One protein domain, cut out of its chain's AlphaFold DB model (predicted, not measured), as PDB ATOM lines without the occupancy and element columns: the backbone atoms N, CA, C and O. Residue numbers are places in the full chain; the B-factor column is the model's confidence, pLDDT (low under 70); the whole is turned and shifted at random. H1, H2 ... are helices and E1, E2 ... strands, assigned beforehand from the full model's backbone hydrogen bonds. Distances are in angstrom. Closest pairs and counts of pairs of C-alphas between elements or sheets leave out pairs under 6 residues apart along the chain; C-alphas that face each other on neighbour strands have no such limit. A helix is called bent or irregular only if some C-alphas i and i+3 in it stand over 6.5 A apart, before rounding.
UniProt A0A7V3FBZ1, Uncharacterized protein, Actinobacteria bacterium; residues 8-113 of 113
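AT A GLANCE: This is residues 8 to 113 of the 113 residues of an uncharacterized protein of Actinobacteria bacterium (UniProt A0A7V3FBZ1). A strongly twisted, curled sheet of four strands makes the body, with the long strands E3 and E4 bent in the middle of the sheet; the short helix H1 packs on the sheet, while the longer H2 meets its E1 edge with residues 106 to 111 and reaches away from it. A long link, residues 77 to 95, swings from the end of E4 round to the start of H2, and residues 92 to 98 stick out free. The printed part has 106 residues with two named helices and four named strands, along the chain E1 H1 E2 E3 E4 H2; the sheet runs E1, E4, E3, E2, all antiparallel, and the class is mixed, helices and strands. The whole is only just compact, close to loose, with a radius of gyration of the C-alphas of 15.6 A and spans of 49 by 37 by 25 A.

IN THESE COORDINATES: E4, residues 64 to 76, is the longest strand, 30.1 A from first to last C-alpha. E3, residues 44 to 54, measures 29.7 A, and E2 is residues 35 to 41. E1, residues 14 to 19, begins with C-alpha 14 at (27.363, -71.500, 0.658). H1 is residues 24 to 30. H2, residues 96 to 111, measures 22.4 A, from C-alpha 96 at (48.143, -69.005, -19.011) to C-alpha 111 at (34.067, -62.805, -2.681).

HOW THE PARTS SIT: In the sheet, E2, E3 and E4 form a meander, each strand the antiparallel neighbour of the one before, and E2 and E3, like E3 and E4, form a hairpin. E4 bends by 77 degrees at residue 71 and E3 by 59 degrees at residue 51. Between E4 and E3, N 47 and O 74 are 2.8 A apart, within hydrogen-bond range, and so are N 67 and O 53 at 2.9 A. Across E3 and E2, N 37 and O 48 are within range at 2.8 A. Edge strand E1 pairs with E4, with N 68 and O 15 at 2.7 A. H1 is on the sheet; its closest C-alphas to E3 are those of Leu 29 and Pro 52, 5.6 A apart. H2 only grazes the sheet, and its closest C-alphas to E1 are those of Leu 110 and Arg 16, 6.4 A apart. H1 and H2 are apart. In both helices every O i to N i+4 pair is within hydrogen-bond range.

THE WHOLE: The C-alphas of Ala 59 and Gly 80 are the two farthest apart, at 48.9 A. The printed part has no cut and ends at the chain's last residue, Ala 113. The link from E4 to H2 is long, with 19 residues, and the link from E3 to E4 is short, with 9. The mean pLDDT of the printed part is 94.8, and no printed residue is under 70.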
ATOM      1  N   LEU A   8      33.312 -70.290  -6.116       97.44
ATOM      2  CA  LEU A   8      33.928 -69.982  -4.834       97.44
ATOM      3  C   LEU A   8      33.081 -70.572  -3.703       97.44
ATOM      4  O   LEU A   8      31.866 -70.414  -3.705       97.44
ATOM      5  N   ALA A   9      33.716 -71.192  -2.714       97.19
ATOM      6  CA  ALA A   9      33.075 -71.552  -1.450       97.19
ATOM      7  C   ALA A   9      33.495 -70.531  -0.373       97.19
ATOM      8  O   ALA A   9      34.622 -70.628   0.118       97.19
ATOM      9  N   PRO A  10      32.678 -69.505  -0.060       97.19
ATOM     10  CA  PRO A  10      32.990 -68.568   1.023       97.19
ATOM     11  C   PRO A  10      32.976 -69.230   2.410       97.19
ATOM     12  O   PRO A  10      33.734 -68.812   3.283       97.19
ATOM     13  N   ASP A  11      32.149 -70.260   2.603       97.31
ATOM     14  CA  ASP A  11      32.044 -71.056   3.828       97.31
ATOM     15  C   ASP A  11      31.554 -72.489   3.511       97.31
ATOM     16  O   ASP A  11      31.544 -72.911   2.353       97.31
ATOM     17  N   ASP A  12      31.197 -73.268   4.536       95.81
ATOM     18  CA  ASP A  12      30.768 -74.668   4.434       95.81
ATOM     19  C   ASP A  12      29.285 -74.861   4.060       95.81
ATOM     20  O   ASP A  12      28.847 -75.992   3.826       95.81
ATOM     21  N   ARG A  13      28.498 -73.780   3.995       97.69
ATOM     22  CA  ARG A  13      27.056 -73.805   3.695       97.69
ATOM     23  C   ARG A  13      26.697 -73.055   2.423       97.69
ATOM     24  O   ARG A  13      25.578 -73.215   1.942       97.69
ATOM     25  N   HIS A  14      27.621 -72.299   1.844       98.19
ATOM     26  CA  HIS A  14      27.363 -71.500   0.658       98.19
ATOM     27  C   HIS A  14      28.395 -71.762  -0.433       98.19
ATOM     28  O   HIS A  14      29.604 -71.785  -0.205       98.19
ATOM     29  N   LEU A  15      27.902 -71.889  -1.662       98.19
ATOM     30  CA  LEU A  15      28.703 -71.818  -2.876       98.19
ATOM     31  C   LEU A  15      28.276 -70.593  -3.670       98.19
ATOM     32  O   LEU A  15      27.090 -70.314  -3.797       98.19
ATOM     33  N   ARG A  16      29.224 -69.882  -4.264       98.19
ATOM     34  CA  ARG A  16      28.956 -68.774  -5.172       98.19
ATOM     35  C   ARG A  16      29.468 -69.122  -6.552       98.19
ATOM     36  O   ARG A  16      30.583 -69.618  -6.686       98.19
ATOM     37  N   VAL A  17      28.651 -68.874  -7.569       97.88
ATOM     38  CA  VAL A  17      28.987 -69.170  -8.964       97.88
ATOM     39  C   VAL A  17      28.754 -67.962  -9.857       97.88
ATOM     40  O   VAL A  17      27.804 -67.205  -9.647       97.88
ATOM     41  N   ALA A  18      29.608 -67.804 -10.864       96.88
ATOM     42  CA  ALA A  18      29.467 -66.811 -11.921       96.88
ATOM     43  C   ALA A  18      29.186 -67.518 -13.253       96.88
ATOM     44  O   ALA A  18      29.888 -68.455 -13.622       96.88
ATOM     45  N   LEU A  19      28.156 -67.083 -13.979       96.31
ATOM     46  CA  LEU A  19      27.733 -67.690 -15.239       96.31
ATOM     47  C   LEU A  19      27.529 -66.638 -16.322       96.31
ATOM     48  O   LEU A  19      27.084 -65.520 -16.060       96.31
ATOM     49  N   TRP A  20      27.781 -67.026 -17.570       94.88
ATOM     50  CA  TRP A  20      27.393 -66.203 -18.707       94.88
ATOM     51  C   TRP A  20      25.867 -66.023 -18.749       94.88
ATOM     52  O   TRP A  20      25.129 -67.013 -18.612       94.88
ATOM     53  N   PRO A  21      25.385 -64.783 -18.957       94.50
ATOM     54  CA  PRO A  21      23.964 -64.492 -19.013       94.50
ATOM     55  C   PRO A  21      23.293 -65.209 -20.183       94.50
ATOM     56  O   PRO A  21      23.881 -65.404 -21.248       94.50
ATOM     57  N   GLY A  22      22.027 -65.576 -19.995       94.00
ATOM     58  CA  GLY A  22      21.223 -66.190 -21.051       94.00
ATOM     59  C   GLY A  22      21.593 -67.642 -21.376       94.00
ATOM     60  O   GLY A  22      21.137 -68.172 -22.394       94.00
ATOM     61  N   THR A  23      22.360 -68.321 -20.523       96.06
ATOM     62  CA  THR A  23      22.529 -69.778 -20.621       96.06
ATOM     63  C   THR A  23      21.325 -70.500 -20.007       96.06
ATOM     64  O   THR A  23      20.583 -69.933 -19.206       96.06
ATOM     65  N   ASN A  24      21.103 -71.770 -20.369       97.06
ATOM     66  CA  ASN A  24      20.065 -72.578 -19.711       97.06
ATOM     67  C   ASN A  24      20.335 -72.702 -18.207       97.06
ATOM     68  O   ASN A  24      19.416 -72.564 -17.409       97.06
ATOM     69  N   THR A  25      21.598 -72.903 -17.823       96.69
ATOM     70  CA  THR A  25      21.994 -72.976 -16.416       96.69
ATOM     71  C   THR A  25      21.689 -71.673 -15.689       96.69
ATOM     72  O   THR A  25      21.030 -71.721 -14.656       96.69
ATOM     73  N   SER A  26      22.084 -70.514 -16.231       96.81
ATOM     74  CA  SER A  26      21.852 -69.239 -15.542       96.81
ATOM     75  C   SER A  26      20.361 -68.906 -15.423       96.81
ATOM     76  O   SER A  26      19.910 -68.511 -14.350       96.81
ATOM     77  N   ARG A  27      19.558 -69.199 -16.458       97.62
ATOM     78  CA  ARG A  27      18.088 -69.103 -16.384       97.62
ATOM     79  C   ARG A  27      17.485 -70.012 -15.311       97.62
ATOM     80  O   ARG A  27      16.613 -69.571 -14.570       97.62
ATOM     81  N   ASN A  28      17.941 -71.260 -15.214       98.00
ATOM     82  CA  ASN A  28      17.424 -72.212 -14.230       98.00
ATOM     83  C   ASN A  28      17.778 -71.795 -12.795       98.00
ATOM     84  O   ASN A  28      16.922 -71.885 -11.912       98.00
ATOM     85  N   LEU A  29      19.002 -71.297 -12.572       97.69
ATOM     86  CA  LEU A  29      19.410 -70.781 -11.264       97.69
ATOM     87  C   LEU A  29      18.637 -69.510 -10.890       97.69
ATOM     88  O   LEU A  29      18.157 -69.404  -9.766       97.69
ATOM     89  N   ALA A  30      18.438 -68.586 -11.835       97.31
ATOM     90  CA  ALA A  30      17.634 -67.382 -11.617       97.31
ATOM     91  C   ALA A  30      16.167 -67.701 -11.283       97.31
ATOM     92  O   ALA A  30      15.532 -66.971 -10.525       97.31
ATOM     93  N   ALA A  31      15.635 -68.805 -11.815       97.62
ATOM     94  CA  ALA A  31      14.299 -69.300 -11.497       97.62
ATOM     95  C   ALA A  31      14.207 -70.024 -10.137       97.62
ATOM     96  O   ALA A  31      13.125 -70.478  -9.769       97.62
ATOM     97  N   GLY A  32      15.312 -70.173  -9.397       97.00
ATOM     98  CA  GLY A  32      15.327 -70.865  -8.104       97.00
ATOM     99  C   GLY A  32      15.306 -72.395  -8.208       97.00
ATOM    100  O   GLY A  32      15.018 -73.069  -7.219       97.00
ATOM    101  N   SER A  33      15.584 -72.965  -9.387       97.44
ATOM    102  CA  SER A  33      15.635 -74.424  -9.551       97.44
ATOM    103  C   SER A  33      16.780 -75.014  -8.719       97.44
ATOM    104  O   SER A  33      17.885 -74.472  -8.782       97.44
ATOM    105  N   PRO A  34      16.575 -76.125  -7.983       97.25
ATOM    106  CA  PRO A  34      17.655 -76.783  -7.256       97.25
ATOM    107  C   PRO A  34      18.840 -77.116  -8.164       97.25
ATOM    108  O   PRO A  34      18.664 -77.566  -9.299       97.25
ATOM    109  N   ALA A  35      20.047 -76.914  -7.643       97.62
ATOM    110  CA  ALA A  35      21.292 -77.214  -8.330       97.62
ATOM    111  C   ALA A  35      21.939 -78.464  -7.730       97.62
ATOM    112  O   ALA A  35      21.874 -78.683  -6.523       97.62
ATOM    113  N   LEU A  36      22.591 -79.260  -8.579       97.81
ATOM    114  CA  LEU A  36      23.475 -80.350  -8.175       97.81
ATOM    115  C   LEU A  36      24.841 -80.117  -8.820       97.81
ATOM    116  O   LEU A  36      24.956 -80.107 -10.047       97.81
ATOM    117  N   LEU A  37      25.864 -79.913  -7.999       96.69
ATOM    118  CA  LEU A  37      27.250 -79.778  -8.422       96.69
ATOM    119  C   LEU A  37      27.986 -81.088  -8.157       96.69
ATOM    120  O   LEU A  37      27.860 -81.670  -7.085       96.69
ATOM    121  N   CYS A  38      28.760 -81.535  -9.139       96.31
ATOM    122  CA  CYS A  38      29.628 -82.699  -9.030       96.31
ATOM    123  C   CYS A  38      31.081 -82.219  -8.980       96.31
ATOM    124  O   CYS A  38      31.558 -81.595  -9.931       96.31
ATOM    125  N   PHE A  39      31.770 -82.503  -7.878       94.00
ATOM    126  CA  PHE A  39      33.190 -82.228  -7.704       94.00
ATOM    127  C   PHE A  39      33.967 -83.534  -7.765       94.00
ATOM    128  O   PHE A  39      33.706 -84.455  -6.996       94.00
ATOM    129  N   VAL A  40      34.953 -83.603  -8.654       94.06
ATOM    130  CA  VAL A  40      35.894 -84.724  -8.704       94.06
ATOM    131  C   VAL A  40      37.136 -84.319  -7.921       94.06
ATOM    132  O   VAL A  40      37.893 -83.455  -8.364       94.06
ATOM    133  N   ALA A  41      37.320 -84.924  -6.752       89.62
ATOM    134  CA  ALA A  41      38.442 -84.680  -5.858       89.62
ATOM    135  C   ALA A  41      39.366 -85.911  -5.814       89.62
ATOM    136  O   ALA A  41      38.972 -87.006  -6.225       89.62
ATOM    137  N   PRO A  42      40.604 -85.779  -5.311       88.75
ATOM    138  CA  PRO A  42      41.425 -86.948  -5.030       88.75
ATOM    139  C   PRO A  42      40.671 -87.936  -4.125       88.75
ATOM    140  O   PRO A  42      40.098 -87.540  -3.112       88.75
ATOM    141  N   ALA A  43      40.678 -89.217  -4.499       91.88
ATOM    142  CA  ALA A  43      40.029 -90.339  -3.816       91.88
ATOM    143  C   ALA A  43      38.485 -90.379  -3.781       91.88
ATOM    144  O   ALA A  43      37.955 -91.450  -3.485       91.88
ATOM    145  N   THR A  44      37.754 -89.311  -4.128       95.31
ATOM    146  CA  THR A  44      36.277 -89.295  -4.068       95.31
ATOM    147  C   THR A  44      35.630 -88.370  -5.097       95.31
ATOM    148  O   THR A  44      36.214 -87.375  -5.527       95.31
ATOM    149  N   VAL A  45      34.371 -88.646  -5.432       96.69
ATOM    150  CA  VAL A  45      33.465 -87.665  -6.046       96.69
ATOM    151  C   VAL A  45      32.536 -87.108  -4.966       96.69
ATOM    152  O   VAL A  45      32.146 -87.835  -4.055       96.69
ATOM    153  N   LEU A  46      32.218 -85.817  -5.025       96.06
ATOM    154  CA  LEU A  46      31.254 -85.170  -4.136       96.06
ATOM    155  C   LEU A  46      30.084 -84.626  -4.950       96.06
ATOM    156  O   LEU A  46      30.283 -83.905  -5.929       96.06
ATOM    157  N   TYR A  47      28.871 -84.910  -4.498       97.75
ATOM    158  CA  TYR A  47      27.643 -84.333  -5.017       97.75
ATOM    159  C   TYR A  47      27.105 -83.327  -4.009       97.75
ATOM    160  O   TYR A  47      26.666 -83.697  -2.924       97.75
ATOM    161  N   VAL A  48      27.143 -82.049  -4.371       97.81
ATOM    162  CA  VAL A  48      26.645 -80.953  -3.537       97.81
ATOM    163  C   VAL A  48      25.341 -80.458  -4.129       97.81
ATOM    164  O   VAL A  48      25.308 -79.973  -5.262       97.81
ATOM    165  N   ARG A  49      24.260 -80.593  -3.374       98.38
ATOM    166  CA  ARG A  49      22.948 -80.080  -3.746       98.38
ATOM    167  C   ARG A  49      22.668 -78.796  -2.977       98.38
ATOM    168  O   ARG A  49      23.169 -78.588  -1.871       98.38
ATOM    169  N   GLY A  50      21.905 -77.907  -3.597       98.31
ATOM    170  CA  GLY A  50      21.484 -76.686  -2.938       98.31
ATOM    171  C   GLY A  50      20.454 -75.895  -3.718       98.31
ATOM    172  O   GLY A  50      20.049 -76.262  -4.829       98.31
ATOM    173  N   ARG A  51      20.034 -74.779  -3.126       98.19
ATOM    174  CA  ARG A  51      19.066 -73.859  -3.726       98.19
ATOM    175  C   ARG A  51      19.727 -72.533  -4.081       98.19
ATOM    176  O   ARG A  51      20.354 -71.927  -3.213       98.19
ATOM    177  N   PRO A  52      19.592 -72.073  -5.332       98.31
ATOM    178  CA  PRO A  52      20.189 -70.824  -5.752       98.31
ATOM    179  C   PRO A  52      19.330 -69.620  -5.366       98.31
ATOM    180  O   PRO A  52      18.098 -69.664  -5.387       98.31
ATOM    181  N   ARG A  53      20.010 -68.503  -5.136       98.06
ATOM    182  CA  ARG A  53      19.467 -67.149  -5.176       98.06
ATOM    183  C   ARG A  53      20.380 -66.270  -6.023       98.06
ATOM    184  O   ARG A  53      21.602 -66.420  -6.004       98.06
ATOM    185  N   THR A  54      19.796 -65.331  -6.753       97.44
ATOM    186  CA  THR A  54      20.561 -64.339  -7.513       97.44
ATOM    187  C   THR A  54      21.301 -63.403  -6.557       97.44
ATOM    188  O   THR A  54      20.720 -62.901  -5.592       97.44
ATOM    189  N   LEU A  55      22.581 -63.155  -6.830       96.25
ATOM    190  CA  LEU A  55      23.365 -62.101  -6.189       96.25
ATOM    191  C   LEU A  55      23.223 -60.802  -6.994       96.25
ATOM    192  O   LEU A  55      22.887 -60.823  -8.178       96.25
ATOM    193  N   GLY A  56      23.460 -59.654  -6.354       89.19
ATOM    194  CA  GLY A  56      23.351 -58.348  -7.013       89.19
ATOM    195  C   GLY A  56      24.208 -58.252  -8.284       89.19
ATOM    196  O   GLY A  56      25.140 -59.034  -8.496       89.19
ATOM    197  N   ARG A  57      23.936 -57.270  -9.147       87.38
ATOM    198  CA  ARG A  57      24.793 -57.030 -10.319       87.38
ATOM    199  C   ARG A  57      26.180 -56.582  -9.860       87.38
ATOM    200  O   ARG A  57      26.286 -55.805  -8.917       87.38
ATOM    201  N   SER A  58      27.221 -57.072 -10.528       88.62
ATOM    202  CA  SER A  58      28.574 -56.553 -10.338       88.62
ATOM    203  C   SER A  58      28.804 -55.332 -11.234       88.62
ATOM    204  O   SER A  58      28.255 -55.256 -12.335       88.62
ATOM    205  N   ALA A  59      29.614 -54.381 -10.768       87.38
ATOM    206  CA  ALA A  59      30.097 -53.271 -11.591       87.38
ATOM    207  C   ALA A  59      31.293 -53.676 -12.473       87.38
ATOM    208  O   ALA A  59      31.551 -53.041 -13.494       87.38
ATOM    209  N   THR A  60      32.007 -54.730 -12.082       87.38
ATOM    210  CA  THR A  60      33.285 -55.180 -12.654       87.38
ATOM    211  C   THR A  60      33.125 -56.343 -13.631       87.38
ATOM    212  O   THR A  60      33.912 -56.463 -14.568       87.38
ATOM    213  N   THR A  61      32.060 -57.144 -13.504       89.56
ATOM    214  CA  THR A  61      31.785 -58.271 -14.406       89.56
ATOM    215  C   THR A  61      30.392 -58.232 -15.026       89.56
ATOM    216  O   THR A  61      29.419 -57.762 -14.439       89.56
ATOM    217  N   ARG A  62      30.293 -58.778 -16.244       93.06
ATOM    218  CA  ARG A  62      29.022 -59.019 -16.946       93.06
ATOM    219  C   ARG A  62      28.401 -60.377 -16.609       93.06
ATOM    220  O   ARG A  62      27.314 -60.668 -17.105       93.06
ATOM    221  N   LEU A  63      29.092 -61.206 -15.829       94.56
ATOM    222  CA  LEU A  63      28.592 -62.514 -15.420       94.56
ATOM    223  C   LEU A  63      27.441 -62.360 -14.420       94.56
ATOM    224  O   LEU A  63      27.462 -61.501 -13.536       94.56
ATOM    225  N   GLU A  64      26.436 -63.216 -14.561       96.19
ATOM    226  CA  GLU A  64      25.381 -63.377 -13.567       96.19
ATOM    227  C   GLU A  64      25.946 -64.157 -12.384       96.19
ATOM    228  O   GLU A  64      26.601 -65.183 -12.567       96.19
ATOM    229  N   ARG A  65      25.708 -63.659 -11.172       97.31
ATOM    230  CA  ARG A  65      26.235 -64.245  -9.940       97.31
ATOM    231  C   ARG A  65      25.097 -64.861  -9.142       97.31
ATOM    232  O   ARG A  65      24.026 -64.266  -9.023       97.31
ATOM    233  N   PHE A  66      25.349 -66.025  -8.568       98.06
ATOM    234  CA  PHE A  66      24.385 -66.744  -7.745       98.06
ATOM    235  C   PHE A  66      25.069 -67.244  -6.483       98.06
ATOM    236  O   PHE A  66      26.226 -67.654  -6.536       98.06
ATOM    237  N   GLU A  67      24.342 -67.241  -5.374       98.50
ATOM    238  CA  GLU A  67      24.706 -67.999  -4.184       98.50
ATOM    239  C   GLU A  67      23.796 -69.215  -4.096       98.50
ATOM    240  O   GLU A  67      22.599 -69.119  -4.347       98.50
ATOM    241  N   ILE A  68      24.378 -70.356  -3.778       98.62
ATOM    242  CA  ILE A  68      23.717 -71.638  -3.629       98.62
ATOM    243  C   ILE A  68      23.891 -72.031  -2.169       98.62
ATOM    244  O   ILE A  68      25.007 -72.314  -1.735       98.62
ATOM    245  N   GLU A  69      22.789 -72.040  -1.428       98.56
ATOM    246  CA  GLU A  69      22.755 -72.570  -0.068       98.56
ATOM    247  C   GLU A  69      22.744 -74.100  -0.140       98.56
ATOM    248  O   GLU A  69      21.872 -74.691  -0.787       98.56
ATOM    249  N   VAL A  70      23.739 -74.730   0.479       98.50
ATOM    250  CA  VAL A  70      23.965 -76.176   0.462       98.50
ATOM    251  C   VAL A  70      22.939 -76.870   1.353       98.50
ATOM    252  O   VAL A  70      22.910 -76.662   2.566       98.50
ATOM    253  N   ASP A  71      22.130 -77.748   0.757       97.56
ATOM    254  CA  ASP A  71      21.135 -78.545   1.480       97.56
ATOM    255  C   ASP A  71      21.649 -79.955   1.813       97.56
ATOM    256  O   ASP A  71      21.341 -80.494   2.879       97.56
ATOM    257  N   ALA A  72      22.472 -80.536   0.940       97.88
ATOM    258  CA  ALA A  72      23.022 -81.872   1.096       97.88
ATOM    259  C   ALA A  72      24.383 -82.012   0.405       97.88
ATOM    260  O   ALA A  72      24.626 -81.450  -0.665       97.88
ATOM    261  N   VAL A  73      25.245 -82.833   1.004       97.69
ATOM    262  CA  VAL A  73      26.514 -83.272   0.417       97.69
ATOM    263  C   VAL A  73      26.578 -84.789   0.505       97.69
ATOM    264  O   VAL A  73      26.400 -85.357   1.580       97.69
ATOM    265  N   GLU A  74      26.837 -85.438  -0.623       97.75
ATOM    266  CA  GLU A  74      27.028 -86.882  -0.715       97.75
ATOM    267  C   GLU A  74      28.424 -87.183  -1.257       97.75
ATOM    268  O   GLU A  74      28.881 -86.552  -2.210       97.75
ATOM    269  N   SER A  75      29.108 -88.137  -0.627       96.06
ATOM    270  CA  SER A  75      30.428 -88.602  -1.041       96.06
ATOM    271  C   SER A  75      30.288 -89.951  -1.724       96.06
ATOM    272  O   SER A  75      29.816 -90.905  -1.113       96.06
ATOM    273  N   ASP A  76      30.756 -90.032  -2.961       94.81
ATOM    274  CA  ASP A  76      30.904 -91.281  -3.695       94.81
ATOM    275  C   ASP A  76      32.373 -91.710  -3.630       94.81
ATOM    276  O   ASP A  76      33.225 -91.297  -4.428       94.81
ATOM    277  N   ALA A  77      32.670 -92.467  -2.572       92.69
ATOM    278  CA  ALA A  77      33.980 -93.022  -2.277       92.69
ATOM    279  C   ALA A  77      33.880 -94.542  -2.134       92.69
ATOM    280  O   ALA A  77      32.997 -95.063  -1.450       92.69
ATOM    281  N   HIS A  78      34.843 -95.260  -2.713       91.44
ATOM    282  CA  HIS A  78      34.921 -96.713  -2.620       91.44
ATOM    283  C   HIS A  78      36.290 -97.153  -2.086       91.44
ATOM    284  O   HIS A  78      37.324 -96.884  -2.698       91.44
ATOM    285  N   ALA A  79      36.308 -97.894  -0.971       87.56
ATOM    286  CA  ALA A  79      37.536 -98.250  -0.246       87.56
ATOM    287  C   ALA A  79      38.564 -99.043  -1.079       87.56
ATOM    288  O   ALA A  79      39.762 -98.965  -0.821       87.56
ATOM    289  N   GLY A  80      38.109 -99.795  -2.086       93.50
ATOM    290  CA  GLY A  80      38.979-100.543  -3.004       93.50
ATOM    291  C   GLY A  80      39.167 -99.911  -4.385       93.50
ATOM    292  O   GLY A  80      39.870-100.483  -5.209       93.50
ATOM    293  N   MET A  81      38.499 -98.789  -4.675       92.31
ATOM    294  CA  MET A  81      38.492 -98.165  -6.006       92.31
ATOM    295  C   MET A  81      38.485 -96.637  -5.869       92.31
ATOM    296  O   MET A  81      37.495 -95.992  -6.211       92.31
ATOM    297  N   PRO A  82      39.556 -96.044  -5.312       92.56
ATOM    298  CA  PRO A  82      39.612 -94.603  -5.134       92.56
ATOM    299  C   PRO A  82      39.702 -93.890  -6.486       92.56
ATOM    300  O   PRO A  82      40.327 -94.383  -7.428       92.56
ATOM    301  N   VAL A  83      39.148 -92.679  -6.553       93.06
ATOM    302  CA  VAL A  83      39.402 -91.756  -7.667       93.06
ATOM    303  C   VAL A  83      40.899 -91.432  -7.715       93.06
ATOM    304  O   VAL A  83      41.463 -90.915  -6.750       93.06
ATOM    305  N   THR A  84      41.552 -91.732  -8.838       92.81
ATOM    306  CA  THR A  84      43.013 -91.607  -8.992       92.81
ATOM    307  C   THR A  84      43.470 -90.268  -9.573       92.81
ATOM    308  O   THR A  84      44.667 -89.989  -9.594       92.81
ATOM    309  N   GLY A  85      42.544 -89.420 -10.025       90.06
ATOM    310  CA  GLY A  85      42.849 -88.121 -10.615       90.06
ATOM    311  C   GLY A  85      41.620 -87.225 -10.720       90.06
ATOM    312  O   GLY A  85      40.488 -87.681 -10.597       90.06
ATOM    313  N   THR A  86      41.854 -85.935 -10.934       90.94
ATOM    314  CA  THR A  86      40.803 -84.919 -11.072       90.94
ATOM    315  C   THR A  86      40.553 -84.577 -12.540       90.94
ATOM    316  O   THR A  86      41.214 -85.090 -13.443       90.94
ATOM    317  N   ILE A  87      39.603 -83.675 -12.791       89.19
ATOM    318  CA  ILE A  87      39.399 -83.109 -14.126       89.19
ATOM    319  C   ILE A  87      40.468 -82.038 -14.383       89.19
ATOM    320  O   ILE A  87      40.626 -81.118 -13.581       89.19
ATOM    321  N   THR A  88      41.170 -82.146 -15.513       90.12
ATOM    322  CA  THR A  88      42.166 -81.167 -15.973       90.12
ATOM    323  C   THR A  88      41.710 -80.546 -17.286       90.12
ATOM    324  O   THR A  88      41.276 -81.255 -18.196       90.12
ATOM    325  N   PHE A  89      41.847 -79.226 -17.401       85.38
ATOM    326  CA  PHE A  89      41.523 -78.477 -18.612       85.38
ATOM    327  C   PHE A  89      42.790 -77.927 -19.262       85.38
ATOM    328  O   PHE A  89      43.660 -77.385 -18.584       85.38
ATOM    329  N   SER A  90      42.869 -78.057 -20.585       89.56
ATOM    330  CA  SER A  90      43.833 -77.337 -21.417       89.56
ATOM    331  C   SER A  90      43.263 -75.967 -21.783       89.56
ATOM    332  O   SER A  90      42.055 -75.829 -21.981       89.56
ATOM    333  N   ILE A  91      44.136 -74.970 -21.897       89.62
ATOM    334  CA  ILE A  91      43.788 -73.596 -22.271       89.62
ATOM    335  C   ILE A  91      44.299 -73.244 -23.672       89.62
ATOM    336  O   ILE A  91      44.867 -72.180 -23.866       89.62
ATOM    337  N   GLY A  92      44.075 -74.133 -24.648       90.06
ATOM    338  CA  GLY A  92      44.276 -73.881 -26.085       90.06
ATOM    339  C   GLY A  92      45.527 -73.057 -26.418       90.06
ATOM    340  O   GLY A  92      46.617 -73.374 -25.948       90.06
ATOM    341  N   ASP A  93      45.330 -71.989 -27.195       94.19
ATOM    342  CA  ASP A  93      46.374 -71.030 -27.586       94.19
ATOM    343  C   ASP A  93      46.416 -69.774 -26.689       94.19
ATOM    344  O   ASP A  93      47.086 -68.796 -27.016       94.19
ATOM    345  N   ALA A  94      45.657 -69.753 -25.587       93.88
ATOM    346  CA  ALA A  94      45.589 -68.596 -24.696       93.88
ATOM    347  C   ALA A  94      46.820 -68.522 -23.780       93.88
ATOM    348  O   ALA A  94      47.364 -69.551 -23.378       93.88
ATOM    349  N   ASP A  95      47.224 -67.308 -23.387       95.88
ATOM    350  CA  ASP A  95      48.288 -67.128 -22.398       95.88
ATOM    351  C   ASP A  95      47.802 -67.588 -21.003       95.88
ATOM    352  O   ASP A  95      46.835 -67.027 -20.466       95.88
ATOM    353  N   PRO A  96      48.468 -68.576 -20.368       94.38
ATOM    354  CA  PRO A  96      48.143 -69.005 -19.011       94.38
ATOM    355  C   PRO A  96      48.112 -67.876 -17.978       94.38
ATOM    356  O   PRO A  96      47.296 -67.918 -17.053       94.38
ATOM    357  N   ALA A  97      48.985 -66.876 -18.111       95.56
ATOM    358  CA  ALA A  97      49.039 -65.753 -17.186       95.56
ATOM    359  C   ALA A  97      47.789 -64.871 -17.301       95.56
ATOM    360  O   ALA A  97      47.221 -64.487 -16.274       95.56
ATOM    361  N   GLU A  98      47.325 -64.611 -18.526       95.81
ATOM    362  CA  GLU A  98      46.107 -63.841 -18.791       95.81
ATOM    363  C   GLU A  98      44.860 -64.580 -18.295       95.81
ATOM    364  O   GLU A  98      44.036 -63.995 -17.586       95.81
ATOM    365  N   VAL A  99      44.752 -65.884 -18.577       94.88
ATOM    366  CA  VAL A  99      43.635 -66.716 -18.094       94.88
ATOM    367  C   VAL A  99      43.594 -66.730 -16.566       94.88
ATOM    368  O   VAL A  99      42.544 -66.502 -15.962       94.88
ATOM    369  N   ALA A 100      44.742 -66.940 -15.917       94.25
ATOM    370  CA  ALA A 100      44.820 -66.943 -14.462       94.25
ATOM    371  C   ALA A 100      44.502 -65.564 -13.857       94.25
ATOM    372  O   ALA A 100      43.890 -65.493 -12.791       94.25
ATOM    373  N   ALA A 101      44.911 -64.463 -14.495       95.50
ATOM    374  CA  ALA A 101      44.569 -63.112 -14.051       95.50
ATOM    375  C   ALA A 101      43.056 -62.856 -14.138       95.50
ATOM    376  O   ALA A 101      42.465 -62.382 -13.166       95.50
ATOM    377  N   ALA A 102      42.421 -63.254 -15.243       93.44
ATOM    378  CA  ALA A 102      40.973 -63.162 -15.407       93.44
ATOM    379  C   ALA A 102      40.225 -63.977 -14.338       93.44
ATOM    380  O   ALA A 102      39.306 -63.459 -13.706       93.44
ATOM    381  N   TRP A 103      40.656 -65.215 -14.068       95.06
ATOM    382  CA  TRP A 103      40.064 -66.040 -13.010       95.06
ATOM    383  C   TRP A 103      40.204 -65.422 -11.619       95.06
ATOM    384  O   TRP A 103      39.253 -65.463 -10.845       95.06
ATOM    385  N   ARG A 104      41.353 -64.822 -11.283       95.62
ATOM    386  CA  ARG A 104      41.520 -64.150  -9.981       95.62
ATOM    387  C   ARG A 104      40.546 -62.987  -9.819       95.62
ATOM    388  O   ARG A 104      39.890 -62.917  -8.786       95.62
ATOM    389  N   SER A 105      40.402 -62.153 -10.849       94.75
ATOM    390  CA  SER A 105      39.445 -61.041 -10.839       94.75
ATOM    391  C   SER A 105      37.996 -61.530 -10.698       94.75
ATOM    392  O   SER A 105      37.238 -60.980  -9.906       94.75
ATOM    393  N   GLN A 106      37.618 -62.613 -11.384       95.50
ATOM    394  CA  GLN A 106      36.286 -63.215 -11.233       95.50
ATOM    395  C   GLN A 106      36.040 -63.763  -9.818       95.50
ATOM    396  O   GLN A 106      34.942 -63.623  -9.279       95.50
ATOM    397  N   LEU A 107      37.056 -64.366  -9.193       96.50
ATOM    398  CA  LEU A 107      36.956 -64.867  -7.821       96.50
ATOM    399  C   LEU A 107      36.862 -63.741  -6.789       96.50
ATOM    400  O   LEU A 107      36.165 -63.903  -5.790       96.50
ATOM    401  N   GLU A 108      37.545 -62.619  -7.005       95.62
ATOM    402  CA  GLU A 108      37.397 -61.411  -6.181       95.62
ATOM    403  C   GLU A 108      35.967 -60.866  -6.268       95.62
ATOM    404  O   GLU A 108      35.315 -60.697  -5.241       95.62
ATOM    405  N   ASP A 109      35.415 -60.765  -7.479       94.75
ATOM    406  CA  ASP A 109      34.018 -60.367  -7.683       94.75
ATOM    407  C   ASP A 109      33.007 -61.296  -6.988       94.75
ATOM    408  O   ASP A 109      31.925 -60.854  -6.594       94.75
ATOM    409  N   LEU A 110      33.307 -62.593  -6.864       96.44
ATOM    410  CA  LEU A 110      32.469 -63.544  -6.124       96.44
ATOM    411  C   LEU A 110      32.641 -63.429  -4.604       96.44
ATOM    412  O   LEU A 110      31.678 -63.679  -3.871       96.44
ATOM    413  N   ARG A 111      33.828 -63.053  -4.114       95.25
ATOM    414  CA  ARG A 111      34.067 -62.805  -2.681       95.25
ATOM    415  C   ARG A 111      33.308 -61.582  -2.190       95.25
ATOM    416  O   ARG A 111      32.678 -61.661  -1.142       95.25
ATOM    417  N   ASP A 112      33.304 -60.511  -2.973       91.00
ATOM    418  CA  ASP A 112      32.705 -59.226  -2.585       91.00
ATOM    419  C   ASP A 112      31.173 -59.175  -2.773       91.00
ATOM    420  O   ASP A 112      30.542 -58.138  -2.563       91.00
ATOM    421  N   ALA A 113      30.573 -60.283  -3.220       86.19
ATOM    422  CA  ALA A 113      29.149 -60.406  -3.534       86.19
ATOM    423  C   ALA A 113      28.226 -60.563  -2.316       86.19
ATOM    424  O   ALA A 113      28.649 -61.149  -1.289       86.19
TER     425      ALA A 113